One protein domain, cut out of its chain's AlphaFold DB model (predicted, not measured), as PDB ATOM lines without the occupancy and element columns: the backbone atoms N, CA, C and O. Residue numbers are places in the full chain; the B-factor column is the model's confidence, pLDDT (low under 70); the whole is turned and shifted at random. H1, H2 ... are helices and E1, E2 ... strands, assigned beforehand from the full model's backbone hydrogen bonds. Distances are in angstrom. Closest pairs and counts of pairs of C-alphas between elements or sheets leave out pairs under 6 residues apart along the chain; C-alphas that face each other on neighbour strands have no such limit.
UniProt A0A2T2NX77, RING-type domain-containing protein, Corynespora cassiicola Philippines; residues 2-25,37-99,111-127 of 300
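Overview. This is residues 2 to 25, 37 to 99 and 111 to 127 of the 300 residues of the protein "RING-type domain-containing protein" of Corynespora cassiicola Philippines (UniProt A0A2T2NX77). A small sheet of three short strands has helix H3 over it, while H1 stands beside the strands at the sheet's level and H4, the longest helix, lies alongside H3 and grazes the sheet with its last residues. Short H2 lies far from the other helices, and long stretches with no named element, residues 37 to 53 and 77 to 99, make up much of the rest. The printed part has 104 residues with four named helices and three named strands, in the order H1 E1 H2 E2 E3 H3 H4; the sheet runs E1 E2 E3, all antiparallel. The class is mixed, helices and strands, with under half of the residues in named elements. The whole is compact, with a radius of gyration of the C-alphas of 13.4 A and spans of 42 by 29 by 24 A.

Arrangement. In the sheet, the inner strand E2, residues 54 to 58, has as neighbours the edge strands E1, residues 16 to 19, and E3, residues 63 to 67. E1 and E2 are antiparallel at 141 degrees, with N 17 and O 56 within hydrogen-bond range at 2.8 A. E2 and E3 form a hairpin, antiparallel at 156 degrees, with N 55 and O 66 at 2.8 A and N 64 and O 57 at 3.0 A. H3, residues 68 to 76, is on the sheet at a height of 10.1 A, over E2 and, only just, over E3, on which 3 of its C-alphas fall. It runs along the strands, at 17 degrees to E2 on the local plane; the closest C-alphas of H3 and E2 are those of Ala 68 and Gly 54, 5.4 A apart. H1, residues 8 to 15, stands at the sheet's level, with a height over the sheet of 2.3 A; its closest C-alpha to E2 is that of Cys 15, 4.8 A from that of Asp 58. H4, residues 111 to 124, only grazes the sheet, with residues 123 to 124. H3 and H4 only just touch, with 3 pairs of C-alphas within 8 A, the closest being those of Ala 68 and Leu 124 at 7.4 A; they run opposite ways at a shallow tilt of 18 degrees. H1 and H4 are near each other, whereas H1 and H3 are apart. H2, residues 21 to 24, is not on the sheet and is apart from H1, H3 and H4. In H1, H3 and H4 every O i to N i+4 pair is within hydrogen-bond range; H2 is too short for such a pair.

Along the chain. H1 begins at C-alpha 8, (-49.919, 24.307, 231.821), and measures 10.0 A. E2 measures 12.8 A, E3 13.8 A and H3 12.1 A. H4 measures 19.5 A and ends at C-alpha 124, (-54.699, 14.003, 241.452).

Size, cuts and confidence. The C-alphas farthest apart are those of Leu 25 and Asp 95, at 43.2 A. Residues 26 to 36 and 100 to 110 are not printed; the gaps are 11.8 A from C-alpha 25 to 37 and 13.0 A from C-alpha 99 to 111. The links H1 to E1, E1 to H2, E2 to E3 and E3 to H3 are tight. The mean pLDDT of the printed part is 83.5, and it is under 70 at residues 2, 21 to 25, 37, 97 to 99 and 111 to 127.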
ATOM      1  N   SER A   2     -59.259  38.113 228.269       50.66
ATOM      2  CA  SER A   2     -57.863  38.005 227.850       50.66
ATOM      3  C   SER A   2     -57.738  36.760 226.975       50.66
ATOM      4  O   SER A   2     -57.966  35.663 227.471       50.66
ATOM      5  N   ASP A   3     -57.429  36.948 225.693       81.06
ATOM      6  CA  ASP A   3     -57.326  35.880 224.683       81.06
ATOM      7  C   ASP A   3     -56.027  35.064 224.793       81.06
ATOM      8  O   ASP A   3     -55.714  34.264 223.919       81.06
ATOM      9  N   THR A   4     -55.241  35.275 225.847       81.06
ATOM     10  CA  THR A   4     -54.050  34.473 226.116       81.06
ATOM     11  C   THR A   4     -54.482  33.120 226.675       81.06
ATOM     12  O   THR A   4     -55.120  33.098 227.737       81.06
ATOM     13  N   PRO A   5     -54.168  32.005 226.002       81.62
ATOM     14  CA  PRO A   5     -54.461  30.683 226.532       81.62
ATOM     15  C   PRO A   5     -53.687  30.443 227.836       81.62
ATOM     16  O   PRO A   5     -52.647  31.063 228.077       81.62
ATOM     17  N   PRO A   6     -54.216  29.575 228.711       91.75
ATOM     18  CA  PRO A   6     -53.640  29.360 230.029       91.75
ATOM     19  C   PRO A   6     -52.264  28.700 229.925       91.75
ATOM     20  O   PRO A   6     -51.971  27.969 228.977       91.75
ATOM     21  N   THR A   7     -51.429  28.913 230.941       91.50
ATOM     22  CA  THR A   7     -50.220  28.101 231.151       91.50
ATOM     23  C   THR A   7     -50.596  26.661 231.529       91.50
ATOM     24  O   THR A   7     -51.708  26.411 231.992       91.50
ATOM     25  N   LEU A   8     -49.669  25.700 231.411       91.38
ATOM     26  CA  LEU A   8     -49.919  24.307 231.821       91.38
ATOM     27  C   LEU A   8     -50.427  24.201 233.272       91.38
ATOM     28  O   LEU A   8     -51.367  23.464 233.562       91.38
ATOM     29  N   VAL A   9     -49.817  24.956 234.189       89.06
ATOM     30  CA  VAL A   9     -50.182  24.938 235.613       89.06
ATOM     31  C   VAL A   9     -51.591  25.484 235.828       89.06
ATOM     32  O   VAL A   9     -52.354  24.927 236.618       89.06
ATOM     33  N   GLU A  10     -51.950  26.561 235.131       91.12
ATOM     34  CA  GLU A  10     -53.305  27.109 235.169       91.12
ATOM     35  C   GLU A  10     -54.300  26.119 234.580       91.12
ATOM     36  O   GLU A  10     -55.271  25.796 235.257       91.12
ATOM     37  N   PHE A  11     -54.011  25.560 233.402       94.06
ATOM     38  CA  PHE A  11     -54.843  24.552 232.756       94.06
ATOM     39  C   PHE A  11     -55.142  23.381 233.694       94.06
ATOM     40  O   PHE A  11     -56.305  23.019 233.872       94.06
ATOM     41  N   ILE A  12     -54.136  22.809 234.358       92.50
ATOM     42  CA  ILE A  12     -54.399  21.669 235.241       92.50
ATOM     43  C   ILE A  12     -55.230  22.095 236.458       92.50
ATOM     44  O   ILE A  12     -56.141  21.380 236.860       92.50
ATOM     45  N   ARG A  13     -54.997  23.287 237.015       90.81
ATOM     46  CA  ARG A  13     -55.766  23.776 238.171       90.81
ATOM     47  C   ARG A  13     -57.209  24.146 237.842       90.81
ATOM     48  O   ARG A  13     -58.074  23.971 238.695       90.81
ATOM     49  N   THR A  14     -57.465  24.713 236.666       93.19
ATOM     50  CA  THR A  14     -58.783  25.259 236.312       93.19
ATOM     51  C   THR A  14     -59.613  24.319 235.457       93.19
ATOM     52  O   THR A  14     -60.836  24.374 235.531       93.19
ATOM     53  N   CYS A  15     -58.969  23.479 234.648       94.94
ATOM     54  CA  CYS A  15     -59.641  22.650 233.653       94.94
ATOM     55  C   CYS A  15     -59.614  21.161 233.992       94.94
ATOM     56  O   CYS A  15     -60.482  20.435 233.522       94.94
ATOM     57  N   CYS A  16     -58.668  20.672 234.801       94.75
ATOM     58  CA  CYS A  16     -58.622  19.253 235.156       94.75
ATOM     59  C   CYS A  16     -59.357  19.000 236.474       94.75
ATOM     60  O   CYS A  16     -58.974  19.497 237.529       94.75
ATOM     61  N   THR A  17     -60.410  18.188 236.420       93.44
ATOM     62  CA  THR A  17     -61.159  17.753 237.599       93.44
ATOM     63  C   THR A  17     -61.003  16.244 237.778       93.44
ATOM     64  O   THR A  17     -61.411  15.498 236.881       93.44
ATOM     65  N   PRO A  18     -60.465  15.762 238.914       91.62
ATOM     66  CA  PRO A  18     -60.446  14.335 239.201       91.62
ATOM     67  C   PRO A  18     -61.884  13.825 239.342       91.62
ATOM     68  O   PRO A  18     -62.727  14.417 240.028       91.62
ATOM     69  N   LEU A  19     -62.185  12.728 238.661       89.12
ATOM     70  CA  LEU A  19     -63.472  12.062 238.734       89.12
ATOM     71  C   LEU A  19     -63.475  11.139 239.944       89.12
ATOM     72  O   LEU A  19     -62.812  10.108 239.970       89.12
ATOM     73  N   SER A  20     -64.257  11.504 240.955       79.94
ATOM     74  CA  SER A  20     -64.559  10.597 242.059       79.94
ATOM     75  C   SER A  20     -65.420   9.438 241.544       79.94
ATOM     76  O   SER A  20     -66.365   9.678 240.788       79.94
ATOM     77  N   GLU A  21     -65.173   8.213 242.020       69.31
ATOM     78  CA  GLU A  21     -65.962   7.009 241.686       69.31
ATOM     79  C   GLU A  21     -67.479   7.244 241.766       69.31
ATOM     80  O   GLU A  21     -68.248   6.787 240.923       69.31
ATOM     81  N   THR A  22     -67.924   8.052 242.733       59.59
ATOM     82  CA  THR A  22     -69.342   8.364 242.954       59.59
ATOM     83  C   THR A  22     -70.001   9.101 241.781       59.59
ATOM     84  O   THR A  22     -71.209   8.987 241.594       59.59
ATOM     85  N   ARG A  23     -69.240   9.860 240.980       63.31
ATOM     86  CA  ARG A  23     -69.775  10.575 239.807       63.31
ATOM     87  C   ARG A  23     -69.839   9.707 238.555       63.31
ATOM     88  O   ARG A  23     -70.629  10.013 237.669       63.31
ATOM     89  N   LEU A  24     -69.053   8.635 238.494       63.34
ATOM     90  CA  LEU A  24     -69.012   7.728 237.345       63.34
ATOM     91  C   LEU A  24     -70.253   6.825 237.286       63.34
ATOM     92  O   LEU A  24     -70.705   6.475 236.203       63.34
ATOM     93  N   LEU A  25     -70.852   6.519 238.441       64.25
ATOM     94  CA  LEU A  25     -72.027   5.645 238.548       64.25
ATOM     95  C   LEU A  25     -73.377   6.370 238.390       64.25
ATOM     96  O   LEU A  25     -74.412   5.714 238.373       64.25
ATOM     97  N   ALA A  37     -68.987   6.143 227.173       66.50
ATOM     98  CA  ALA A  37     -68.607   7.548 227.377       66.50
ATOM     99  C   ALA A  37     -67.521   7.758 228.466       66.50
ATOM    100  O   ALA A  37     -67.198   8.889 228.825       66.50
ATOM    101  N   LEU A  38     -66.990   6.665 229.014       83.81
ATOM    102  CA  LEU A  38     -66.017   6.577 230.085       83.81
ATOM    103  C   LEU A  38     -64.764   5.792 229.666       83.81
ATOM    104  O   LEU A  38     -63.968   5.462 230.536       83.81
ATOM    105  N   ASP A  39     -64.571   5.487 228.381       92.62
ATOM    106  CA  ASP A  39     -63.335   4.856 227.914       92.62
ATOM    107  C   ASP A  39     -62.270   5.925 227.635       92.62
ATOM    108  O   ASP A  39     -62.513   6.941 226.976       92.62
ATOM    109  N   CYS A  40     -61.061   5.700 228.140       94.38
ATOM    110  CA  CYS A  40     -59.925   6.574 227.923       94.38
ATOM    111  C   CYS A  40     -59.477   6.454 226.464       94.38
ATOM    112  O   CYS A  40     -58.973   5.423 226.039       94.38
ATOM    113  N   SER A  41     -59.593   7.529 225.687       94.19
ATOM    114  CA  SER A  41     -59.203   7.521 224.263       94.19
ATOM    115  C   SER A  41     -57.708   7.288 223.988       94.19
ATOM    116  O   SER A  41     -57.334   7.060 222.841       94.19
ATOM    117  N   ILE A  42     -56.852   7.353 225.015       94.88
ATOM    118  CA  ILE A  42     -55.403   7.152 224.888       94.88
ATOM    119  C   ILE A  42     -55.051   5.661 224.985       94.88
ATOM    120  O   ILE A  42     -54.331   5.151 224.131       94.88
ATOM    121  N   CYS A  43     -55.549   4.960 226.008       95.31
ATOM    122  CA  CYS A  43     -55.258   3.537 226.237       95.31
ATOM    123  C   CYS A  43     -56.393   2.596 225.799       95.31
ATOM    124  O   CYS A  43     -56.199   1.384 225.782       95.31
ATOM    125  N   LEU A  44     -57.559   3.147 225.447       93.69
ATOM    126  CA  LEU A  44     -58.798   2.443 225.092       93.69
ATOM    127  C   LEU A  44     -59.384   1.573 226.220       93.69
ATOM    128  O   LEU A  44     -60.230   0.720 225.960       93.69
ATOM    129  N   SER A  45     -58.960   1.797 227.465       93.00
ATOM    130  CA  SER A  45     -59.482   1.116 228.656       93.00
ATOM    131  C   SER A  45     -60.578   1.934 229.337       93.00
ATOM    132  O   SER A  45     -60.614   3.159 229.230       93.00
ATOM    133  N   SER A  46     -61.459   1.260 230.078       91.31
ATOM    134  CA  SER A  46     -62.463   1.918 230.920       91.31
ATOM    135  C   SER A  46     -61.786   2.715 232.031       91.31
ATOM    136  O   SER A  46     -61.052   2.153 232.847       91.31
ATOM    137  N   VAL A  47     -62.113   4.002 232.119       91.12
ATOM    138  CA  VAL A  47     -61.564   4.912 233.130       91.12
ATOM    139  C   VAL A  47     -61.986   4.514 234.541       91.12
ATOM    140  O   VAL A  47     -61.241   4.704 235.499       91.12
ATOM    141  N   VAL A  48     -63.161   3.892 234.666       88.06
ATOM    142  CA  VAL A  48     -63.688   3.365 235.935       88.06
ATOM    143  C   VAL A  48     -62.851   2.190 236.451       88.06
ATOM    144  O   VAL A  48     -62.849   1.913 237.643       88.06
ATOM    145  N   SER A  49     -62.168   1.474 235.558       86.31
ATOM    146  CA  SER A  49     -61.363   0.300 235.902       86.31
ATOM    147  C   SER A  49     -59.893   0.632 236.157       86.31
ATOM    148  O   SER A  49     -59.135  -0.263 236.528       86.31
ATOM    149  N   SER A  50     -59.479   1.885 235.951       87.12
ATOM    150  CA  SER A  50     -58.113   2.319 236.235       87.12
ATOM    151  C   SER A  50     -57.900   2.455 237.747       87.12
ATOM    152  O   SER A  50     -58.740   3.003 238.458       87.12
ATOM    153  N   SER A  51     -56.761   1.968 238.247       84.06
ATOM    154  CA  SER A  51     -56.349   2.159 239.649       84.06
ATOM    155  C   SER A  51     -56.151   3.632 240.002       84.06
ATOM    156  O   SER A  51     -56.309   4.033 241.152       84.06
ATOM    157  N   ASP A  52     -55.813   4.426 238.992       83.06
ATOM    158  CA  ASP A  52     -55.332   5.796 239.138       83.06
ATOM    159  C   ASP A  52     -56.464   6.825 239.000       83.06
ATOM    160  O   ASP A  52     -56.263   8.023 239.204       83.06
ATOM    161  N   GLY A  53     -57.666   6.353 238.667       89.00
ATOM    162  CA  GLY A  53     -58.847   7.169 238.470       89.00
ATOM    163  C   GLY A  53     -58.850   7.966 237.163       89.00
ATOM    164  O   GLY A  53     -57.897   8.017 236.379       89.00
ATOM    165  N   GLY A  54     -59.988   8.619 236.932       92.31
ATOM    166  CA  GLY A  54     -60.220   9.457 235.763       92.31
ATOM    167  C   GLY A  54     -59.976  10.931 236.018       92.31
ATOM    168  O   GLY A  54     -60.297  11.451 237.083       92.31
ATOM    169  N   ILE A  55     -59.516  11.640 234.997       93.94
ATOM    170  CA  ILE A  55     -59.483  13.098 234.954       93.94
ATOM    171  C   ILE A  55     -60.422  13.560 233.849       93.94
ATOM    172  O   ILE A  55     -60.274  13.183 232.687       93.94
ATOM    173  N   GLN A  56     -61.380  14.407 234.212       94.81
ATOM    174  CA  GLN A  56     -62.176  15.152 233.251       94.81
ATOM    175  C   GLN A  56     -61.497  16.491 232.974       94.81
ATOM    176  O   GLN A  56     -61.319  17.300 233.884       94.81
ATOM    177  N   VAL A  57     -61.151  16.720 231.715       95.12
ATOM    178  CA  VAL A  57     -60.679  18.009 231.216       95.12
ATOM    179  C   VAL A  57     -61.883  18.798 230.725       95.12
ATOM    180  O   VAL A  57     -62.570  18.341 229.816       95.12
ATOM    181  N   ASP A  58     -62.119  19.973 231.302       95.25
ATOM    182  CA  ASP A  58     -63.141  20.938 230.899       95.25
ATOM    183  C   ASP A  58     -62.496  22.314 230.677       95.25
ATOM    184  O   ASP A  58     -62.161  23.027 231.623       95.25
ATOM    185  N   ASN A  59     -62.282  22.680 229.411       92.88
ATOM    186  CA  ASN A  59     -61.752  23.995 229.027       92.88
ATOM    187  C   ASN A  59     -62.825  24.904 228.402       92.88
ATOM    188  O   ASN A  59     -62.496  25.878 227.728       92.88
ATOM    189  N   GLY A  60     -64.110  24.569 228.566       93.75
ATOM    190  CA  GLY A  60     -65.238  25.269 227.944       93.75
ATOM    191  C   GLY A  60     -65.457  24.959 226.456       93.75
ATOM    192  O   GLY A  60     -66.597  25.011 225.998       93.75
ATOM    193  N   ALA A  61     -64.409  24.593 225.710       93.50
ATOM    194  CA  ALA A  61     -64.506  24.160 224.313       93.50
ATOM    195  C   ALA A  61     -64.679  22.638 224.181       93.50
ATOM    196  O   ALA A  61     -65.379  22.154 223.292       93.50
ATOM    197  N   CYS A  62     -64.077  21.867 225.088       95.19
ATOM    198  CA  CYS A  62     -64.212  20.422 225.155       95.19
ATOM    199  C   CYS A  62     -64.336  19.938 226.600       95.19
ATOM    200  O   CYS A  62     -63.797  20.547 227.526       95.19
ATOM    201  N   ARG A  63     -65.053  18.822 226.771       95.06
ATOM    202  CA  ARG A  63     -65.258  18.165 228.061       95.06
ATOM    203  C   ARG A  63     -65.008  16.664 227.933       95.06
ATOM    204  O   ARG A  63     -65.947  15.883 227.800       95.06
ATOM    205  N   HIS A  64     -63.737  16.279 227.912       95.12
ATOM    206  CA  HIS A  64     -63.308  14.901 227.662       95.12
ATOM    207  C   HIS A  64     -62.657  14.275 228.892       95.12
ATOM    208  O   HIS A  64     -62.031  14.963 229.695       95.12
ATOM    209  N   THR A  65     -62.805  12.961 229.018       95.12
ATOM    210  CA  THR A  65     -62.295  12.190 230.151       95.12
ATOM    211  C   THR A  65     -61.148  11.291 229.708       95.12
ATOM    212  O   THR A  65     -61.204  10.682 228.639       95.12
ATOM    213  N   PHE A  66     -60.118  11.198 230.545       95.19
ATOM    214  CA  PHE A  66     -58.934  10.371 230.326       95.19
ATOM    215  C   PHE A  66     -58.520   9.710 231.638       95.19
ATOM    216  O   PHE A  66     -58.820  10.236 232.708       95.19
ATOM    217  N   ASP A  67     -57.784   8.605 231.570       94.25
ATOM    218  CA  ASP A  67     -57.084   8.086 232.749       94.25
ATOM    219  C   ASP A  67     -56.029   9.083 233.221       94.25
ATOM    220  O   ASP A  67     -55.337   9.696 232.397       94.25
ATOM    221  N   ALA A  68     -55.874   9.211 234.538       92.44
ATOM    222  CA  ALA A  68     -54.930  10.145 235.139       92.44
ATOM    223  C   ALA A  68     -53.490   9.918 234.656       92.44
ATOM    224  O   ALA A  68     -52.805  10.863 234.248       92.44
ATOM    225  N   GLU A  69     -53.049   8.659 234.628       92.19
ATOM    226  CA  GLU A  69     -51.711   8.283 234.170       92.19
ATOM    227  C   GLU A  69     -51.520   8.565 232.674       92.19
ATOM    228  O   GLU A  69     -50.504   9.130 232.260       92.19
ATOM    229  N   CYS A  70     -52.519   8.231 231.852       95.44
ATOM    230  CA  CYS A  70     -52.456   8.448 230.410       95.44
ATOM    231  C   CYS A  70     -52.388   9.937 230.064       95.44
ATOM    232  O   CYS A  70     -51.556  10.335 229.248       95.44
ATOM    233  N   LEU A  71     -53.231  10.760 230.697       94.62
ATOM    234  CA  LEU A  71     -53.216  12.208 230.502       94.62
ATOM    235  C   LEU A  71     -51.879  12.807 230.945       94.62
ATOM    236  O   LEU A  71     -51.303  13.612 230.216       94.62
ATOM    237  N   SER A  72     -51.363  12.370 232.097       92.12
ATOM    238  CA  SER A  72     -50.068  12.819 232.608       92.12
ATOM    239  C   SER A  72     -48.961  12.504 231.606       92.12
ATOM    240  O   SER A  72     -48.310  13.419 231.117       92.12
ATOM    241  N   ARG A  73     -48.805  11.240 231.191       92.12
ATOM    242  CA  ARG A  73     -47.799  10.836 230.189       92.12
ATOM    243  C   ARG A  73     -47.942  11.590 228.866       92.12
ATOM    244  O   ARG A  73     -46.938  11.927 228.244       92.12
ATOM    245  N   TYR A  74     -49.170  11.868 228.437       94.56
ATOM    246  CA  TYR A  74     -49.437  12.619 227.213       94.56
ATOM    247  C   TYR A  74     -48.935  14.067 227.310       94.56
ATOM    248  O   TYR A  74     -48.202  14.527 226.435       94.56
ATOM    249  N   VAL A  75     -49.247  14.757 228.407       93.50
ATOM    250  CA  VAL A  75     -48.746  16.112 228.681       93.50
ATOM    251  C   VAL A  75     -47.219  16.116 228.831       93.50
ATOM    252  O   VAL A  75     -46.548  16.969 228.255       93.50
ATOM    253  N   LEU A  76     -46.652  15.123 229.527       87.88
ATOM    254  CA  LEU A  76     -45.201  14.949 229.694       87.88
ATOM    255  C   LEU A  76     -44.458  14.739 228.382       87.88
ATOM    256  O   LEU A  76     -43.335  15.207 228.223       87.88
ATOM    257  N   ALA A  77     -45.090  14.067 227.424       88.88
ATOM    258  CA  ALA A  77     -44.538  13.888 226.089       88.88
ATOM    259  C   ALA A  77     -44.519  15.192 225.260       88.88
ATOM    260  O   ALA A  77     -44.071  15.170 224.109       88.88
ATOM    261  N   GLY A  78     -44.978  16.310 225.833       90.56
ATOM    262  CA  GLY A  78     -44.960  17.638 225.229       90.56
ATOM    263  C   GLY A  78     -46.194  17.953 224.388       90.56
ATOM    264  O   GLY A  78     -46.151  18.894 223.600       90.56
ATOM    265  N   TYR A  79     -47.273  17.178 224.514       94.56
ATOM    266  CA  TYR A  79     -48.522  17.470 223.819       94.56
ATOM    267  C   TYR A  79     -49.413  18.396 224.651       94.56
ATOM    268  O   TYR A  79     -49.596  18.198 225.850       94.56
ATOM    269  N   ASN A  80     -50.013  19.385 223.993       95.62
ATOM    270  CA  ASN A  80     -50.860  20.410 224.610       95.62
ATOM    271  C   ASN A  80     -52.264  20.492 224.000       95.62
ATOM    272  O   ASN A  80     -52.944  21.504 224.154       95.62
ATOM    273  N   ASN A  81     -52.701  19.460 223.284       96.62
ATOM    274  CA  ASN A  81     -54.004  19.420 222.634       96.62
ATOM    275  C   ASN A  81     -54.824  18.215 223.094       96.62
ATOM    276  O   ASN A  81     -54.287  17.180 223.466       96.62
ATOM    277  N   CYS A  82     -56.141  18.301 222.976       97.00
ATOM    278  CA  CYS A  82     -57.023  17.192 223.283       97.00
ATOM    279  C   CYS A  82     -56.799  16.010 222.318       97.00
ATOM    280  O   CYS A  82     -56.889  16.214 221.104       97.00
ATOM    281  N   PRO A  83     -56.588  14.769 222.800       96.31
ATOM    282  CA  PRO A  83     -56.480  13.593 221.931       96.31
ATOM    283  C   PRO A  83     -57.735  13.319 221.088       96.31
ATOM    284  O   PRO A  83     -57.629  12.766 219.997       96.31
ATOM    285  N   LEU A  84     -58.915  13.726 221.574       94.94
ATOM    286  CA  LEU A  84     -60.201  13.474 220.917       94.94
ATOM    287  C   LEU A  84     -60.563  14.549 219.890       94.94
ATOM    288  O   LEU A  84     -60.771  14.242 218.720       94.94
ATOM    289  N   CYS A  85     -60.633  15.814 220.311       96.31
ATOM    290  CA  CYS A  85     -61.076  16.911 219.441       96.31
ATOM    291  C   CYS A  85     -59.950  17.816 218.933       96.31
ATOM    292  O   CYS A  85     -60.220  18.706 218.134       96.31
ATOM    293  N   ARG A  86     -58.704  17.598 219.372       96.19
ATOM    294  CA  ARG A  86     -57.527  18.420 219.027       96.19
ATOM    295  C   ARG A  86     -57.593  19.881 219.480       96.19
ATOM    296  O   ARG A  86     -56.757  20.671 219.060       96.19
ATOM    297  N   GLU A  87     -58.529  20.215 220.364       95.75
ATOM    298  CA  GLU A  87     -58.595  21.531 221.004       95.75
ATOM    299  C   GLU A  87     -57.307  21.816 221.779       95.75
ATOM    300  O   GLU A  87     -56.821  20.934 222.488       95.75
ATOM    301  N   ILE A  88     -56.762  23.025 221.663       95.25
ATOM    302  CA  ILE A  88     -55.535  23.402 222.369       95.25
ATOM    303  C   ILE A  88     -55.891  23.708 223.826       95.25
ATOM    304  O   ILE A  88     -56.784  24.499 224.123       95.25
ATOM    305  N   TRP A  89     -55.206  23.051 224.754       95.12
ATOM    306  CA  TRP A  89     -55.458  23.172 226.186       95.12
ATOM    307  C   TRP A  89     -54.694  24.321 226.829       95.12
ATOM    308  O   TRP A  89     -55.244  25.029 227.668       95.12
ATOM    309  N   PHE A  90     -53.435  24.493 226.440       94.44
ATOM    310  CA  PHE A  90     -52.524  25.506 226.960       94.44
ATOM    311  C   PHE A  90     -51.490  25.865 225.894       94.44
ATOM    312  O   PHE A  90     -51.205  25.066 224.998       94.44
ATOM    313  N   GLU A  91     -50.909  27.057 225.985       91.19
ATOM    314  CA  GLU A  91     -49.775  27.420 225.134       91.19
ATOM    315  C   GLU A  91     -48.484  26.803 225.669       91.19
ATOM    316  O   GLU A  91     -48.206  26.820 226.870       91.19
ATOM    317  N   ILE A  92     -47.687  26.261 224.751       88.62
ATOM    318  CA  ILE A  92     -46.294  25.923 225.017       88.62
ATOM    319  C   ILE A  92     -45.486  27.161 224.620       88.62
ATOM    320  O   ILE A  92     -45.590  27.584 223.464       88.62
ATOM    321  N   PRO A  93     -44.730  27.772 225.546       85.38
ATOM    322  CA  PRO A  93     -43.858  28.895 225.228       85.38
ATOM    323  C   PRO A  93     -42.955  28.570 224.027       85.38
ATOM    324  O   PRO A  93     -42.481  27.445 223.896       85.38
ATOM    325  N   ALA A  94     -42.733  29.523 223.118       83.75
ATOM    326  CA  ALA A  94     -41.973  29.274 221.884       83.75
ATOM    327  C   ALA A  94     -40.500  28.884 222.135       83.75
ATOM    328  O   ALA A  94     -39.849  28.300 221.273       83.75
ATOM    329  N   ASP A  95     -39.992  29.234 223.311       83.25
ATOM    330  CA  ASP A  95     -38.696  28.870 223.875       83.25
ATOM    331  C   ASP A  95     -38.699  27.504 224.577       83.25
ATOM    332  O   ASP A  95     -37.649  26.870 224.675       83.25
ATOM    333  N   ALA A  96     -39.864  27.001 224.990       71.00
ATOM    334  CA  ALA A  96     -40.021  25.645 225.494       71.00
ATOM    335  C   ALA A  96     -40.086  24.676 224.307       71.00
ATOM    336  O   ALA A  96     -41.155  24.277 223.837       71.00
ATOM    337  N   THR A  97     -38.920  24.300 223.787       61.56
ATOM    338  CA  THR A  97     -38.813  23.269 222.757       61.56
ATOM    339  C   THR A  97     -39.521  22.014 223.266       61.56
ATOM    340  O   THR A  97     -39.116  21.427 224.270       61.56
ATOM    341  N   THR A  98     -40.606  21.604 222.600       59.94
ATOM    342  CA  THR A  98     -41.349  20.390 222.965       59.94
ATOM    343  C   THR A  98     -40.375  19.227 223.149       59.94
ATOM    344  O   THR A  98     -39.446  19.086 222.350       59.94
ATOM    345  N   ALA A  99     -40.593  18.397 224.176       51.47
ATOM    346  CA  ALA A  99     -39.689  17.342 224.668       51.47
ATOM    347  C   ALA A  99     -39.114  16.388 223.595       51.47
ATOM    348  O   ALA A  99     -38.189  15.628 223.858       51.47
ATOM    349  N   GLU A 111     -36.472  19.977 235.643       54.91
ATOM    350  CA  GLU A 111     -36.515  19.693 237.087       54.91
ATOM    351  C   GLU A 111     -37.673  20.424 237.789       54.91
ATOM    352  O   GLU A 111     -38.335  19.862 238.659       54.91
ATOM    353  N   ASN A 112     -37.997  21.648 237.358       57.16
ATOM    354  CA  ASN A 112     -39.144  22.382 237.902       57.16
ATOM    355  C   ASN A 112     -40.473  21.818 237.398       57.16
ATOM    356  O   ASN A 112     -41.462  21.811 238.132       57.16
ATOM    357  N   LEU A 113     -40.504  21.346 236.147       56.12
ATOM    358  CA  LEU A 113     -41.689  20.709 235.594       56.12
ATOM    359  C   LEU A 113     -41.946  19.397 236.335       56.12
ATOM    360  O   LEU A 113     -43.068  19.175 236.773       56.12
ATOM    361  N   SER A 114     -40.926  18.549 236.513       59.75
ATOM    362  CA  SER A 114     -41.068  17.244 237.162       59.75
ATOM    363  C   SER A 114     -41.521  17.358 238.621       59.75
ATOM    364  O   SER A 114     -42.385  16.586 239.029       59.75
ATOM    365  N   GLU A 115     -41.066  18.360 239.384       60.38
ATOM    366  CA  GLU A 115     -41.618  18.653 240.719       60.38
ATOM    367  C   GLU A 115     -43.091  19.080 240.661       60.38
ATOM    368  O   GLU A 115     -43.899  18.602 241.457       60.38
ATOM    369  N   LEU A 116     -43.465  19.940 239.709       63.94
ATOM    370  CA  LEU A 116     -44.854  20.364 239.504       63.94
ATOM    371  C   LEU A 116     -45.750  19.202 239.083       63.94
ATOM    372  O   LEU A 116     -46.874  19.093 239.556       63.94
ATOM    373  N   ILE A 117     -45.245  18.324 238.221       66.56
ATOM    374  CA  ILE A 117     -45.899  17.100 237.767       66.56
ATOM    375  C   ILE A 117     -46.055  16.136 238.935       66.56
ATOM    376  O   ILE A 117     -47.115  15.546 239.071       66.56
ATOM    377  N   MET A 118     -45.052  15.991 239.799       66.94
ATOM    378  CA  MET A 118     -45.145  15.145 240.989       66.94
ATOM    379  C   MET A 118     -46.088  15.738 242.037       66.94
ATOM    380  O   MET A 118     -46.828  14.986 242.664       66.94
ATOM    381  N   GLU A 119     -46.139  17.063 242.209       67.56
ATOM    382  CA  GLU A 119     -47.190  17.709 243.009       67.56
ATOM    383  C   GLU A 119     -48.570  17.506 242.383       67.56
ATOM    384  O   GLU A 119     -49.530  17.253 243.102       67.56
ATOM    385  N   LEU A 120     -48.684  17.594 241.061       66.19
ATOM    386  CA  LEU A 120     -49.931  17.392 240.333       66.19
ATOM    387  C   LEU A 120     -50.409  15.954 240.413       66.19
ATOM    388  O   LEU A 120     -51.571  15.737 240.733       66.19
ATOM    389  N   LEU A 121     -49.517  14.988 240.212       67.44
ATOM    390  CA  LEU A 121     -49.764  13.585 240.488       67.44
ATOM    391  C   LEU A 121     -50.168  13.449 241.951       67.44
ATOM    392  O   LEU A 121     -51.235  12.940 242.207       67.44
ATOM    393  N   PHE A 122     -49.466  14.030 242.920       68.44
ATOM    394  CA  PHE A 122     -49.882  13.965 244.326       68.44
ATOM    395  C   PHE A 122     -51.273  14.580 244.599       68.44
ATOM    396  O   PHE A 122     -52.026  14.063 245.423       68.44
ATOM    397  N   PHE A 123     -51.647  15.664 243.911       60.69
ATOM    398  CA  PHE A 123     -52.967  16.298 244.014       60.69
ATOM    399  C   PHE A 123     -54.074  15.470 243.354       60.69
ATOM    400  O   PHE A 123     -55.175  15.390 243.897       60.69
ATOM    401  N   LEU A 124     -53.785  14.863 242.205       58.56
ATOM    402  CA  LEU A 124     -54.699  14.003 241.452       58.56
ATOM    403  C   LEU A 124     -54.830  12.614 242.091       58.56
ATOM    404  O   LEU A 124     -55.889  12.003 242.030       58.56
ATOM    405  N   TYR A 125     -53.766  12.157 242.742       60.16
ATOM    406  CA  TYR A 125     -53.587  10.822 243.296       60.16
ATOM    407  C   TYR A 125     -53.770  10.788 244.808       60.16
ATOM    408  O   TYR A 125     -53.524   9.752 245.417       60.16
ATOM    409  N   ARG A 126     -54.193  11.891 245.451       55.53
ATOM    410  CA  ARG A 126     -54.652  11.824 246.840       55.53
ATOM    411  C   ARG A 126     -55.892  10.939 246.805       55.53
ATOM    412  O   ARG A 126     -56.943  11.425 246.371       55.53
ATOM    413  N   PRO A 127     -55.798   9.656 247.193       44.31
ATOM    414  CA  PRO A 127     -56.934   8.784 247.057       44.31
ATOM    415  C   PRO A 127     -57.998   9.378 247.962       44.31
ATOM    416  O   PRO A 127     -57.701  10.013 248.984       44.31
TER     417      PRO A 127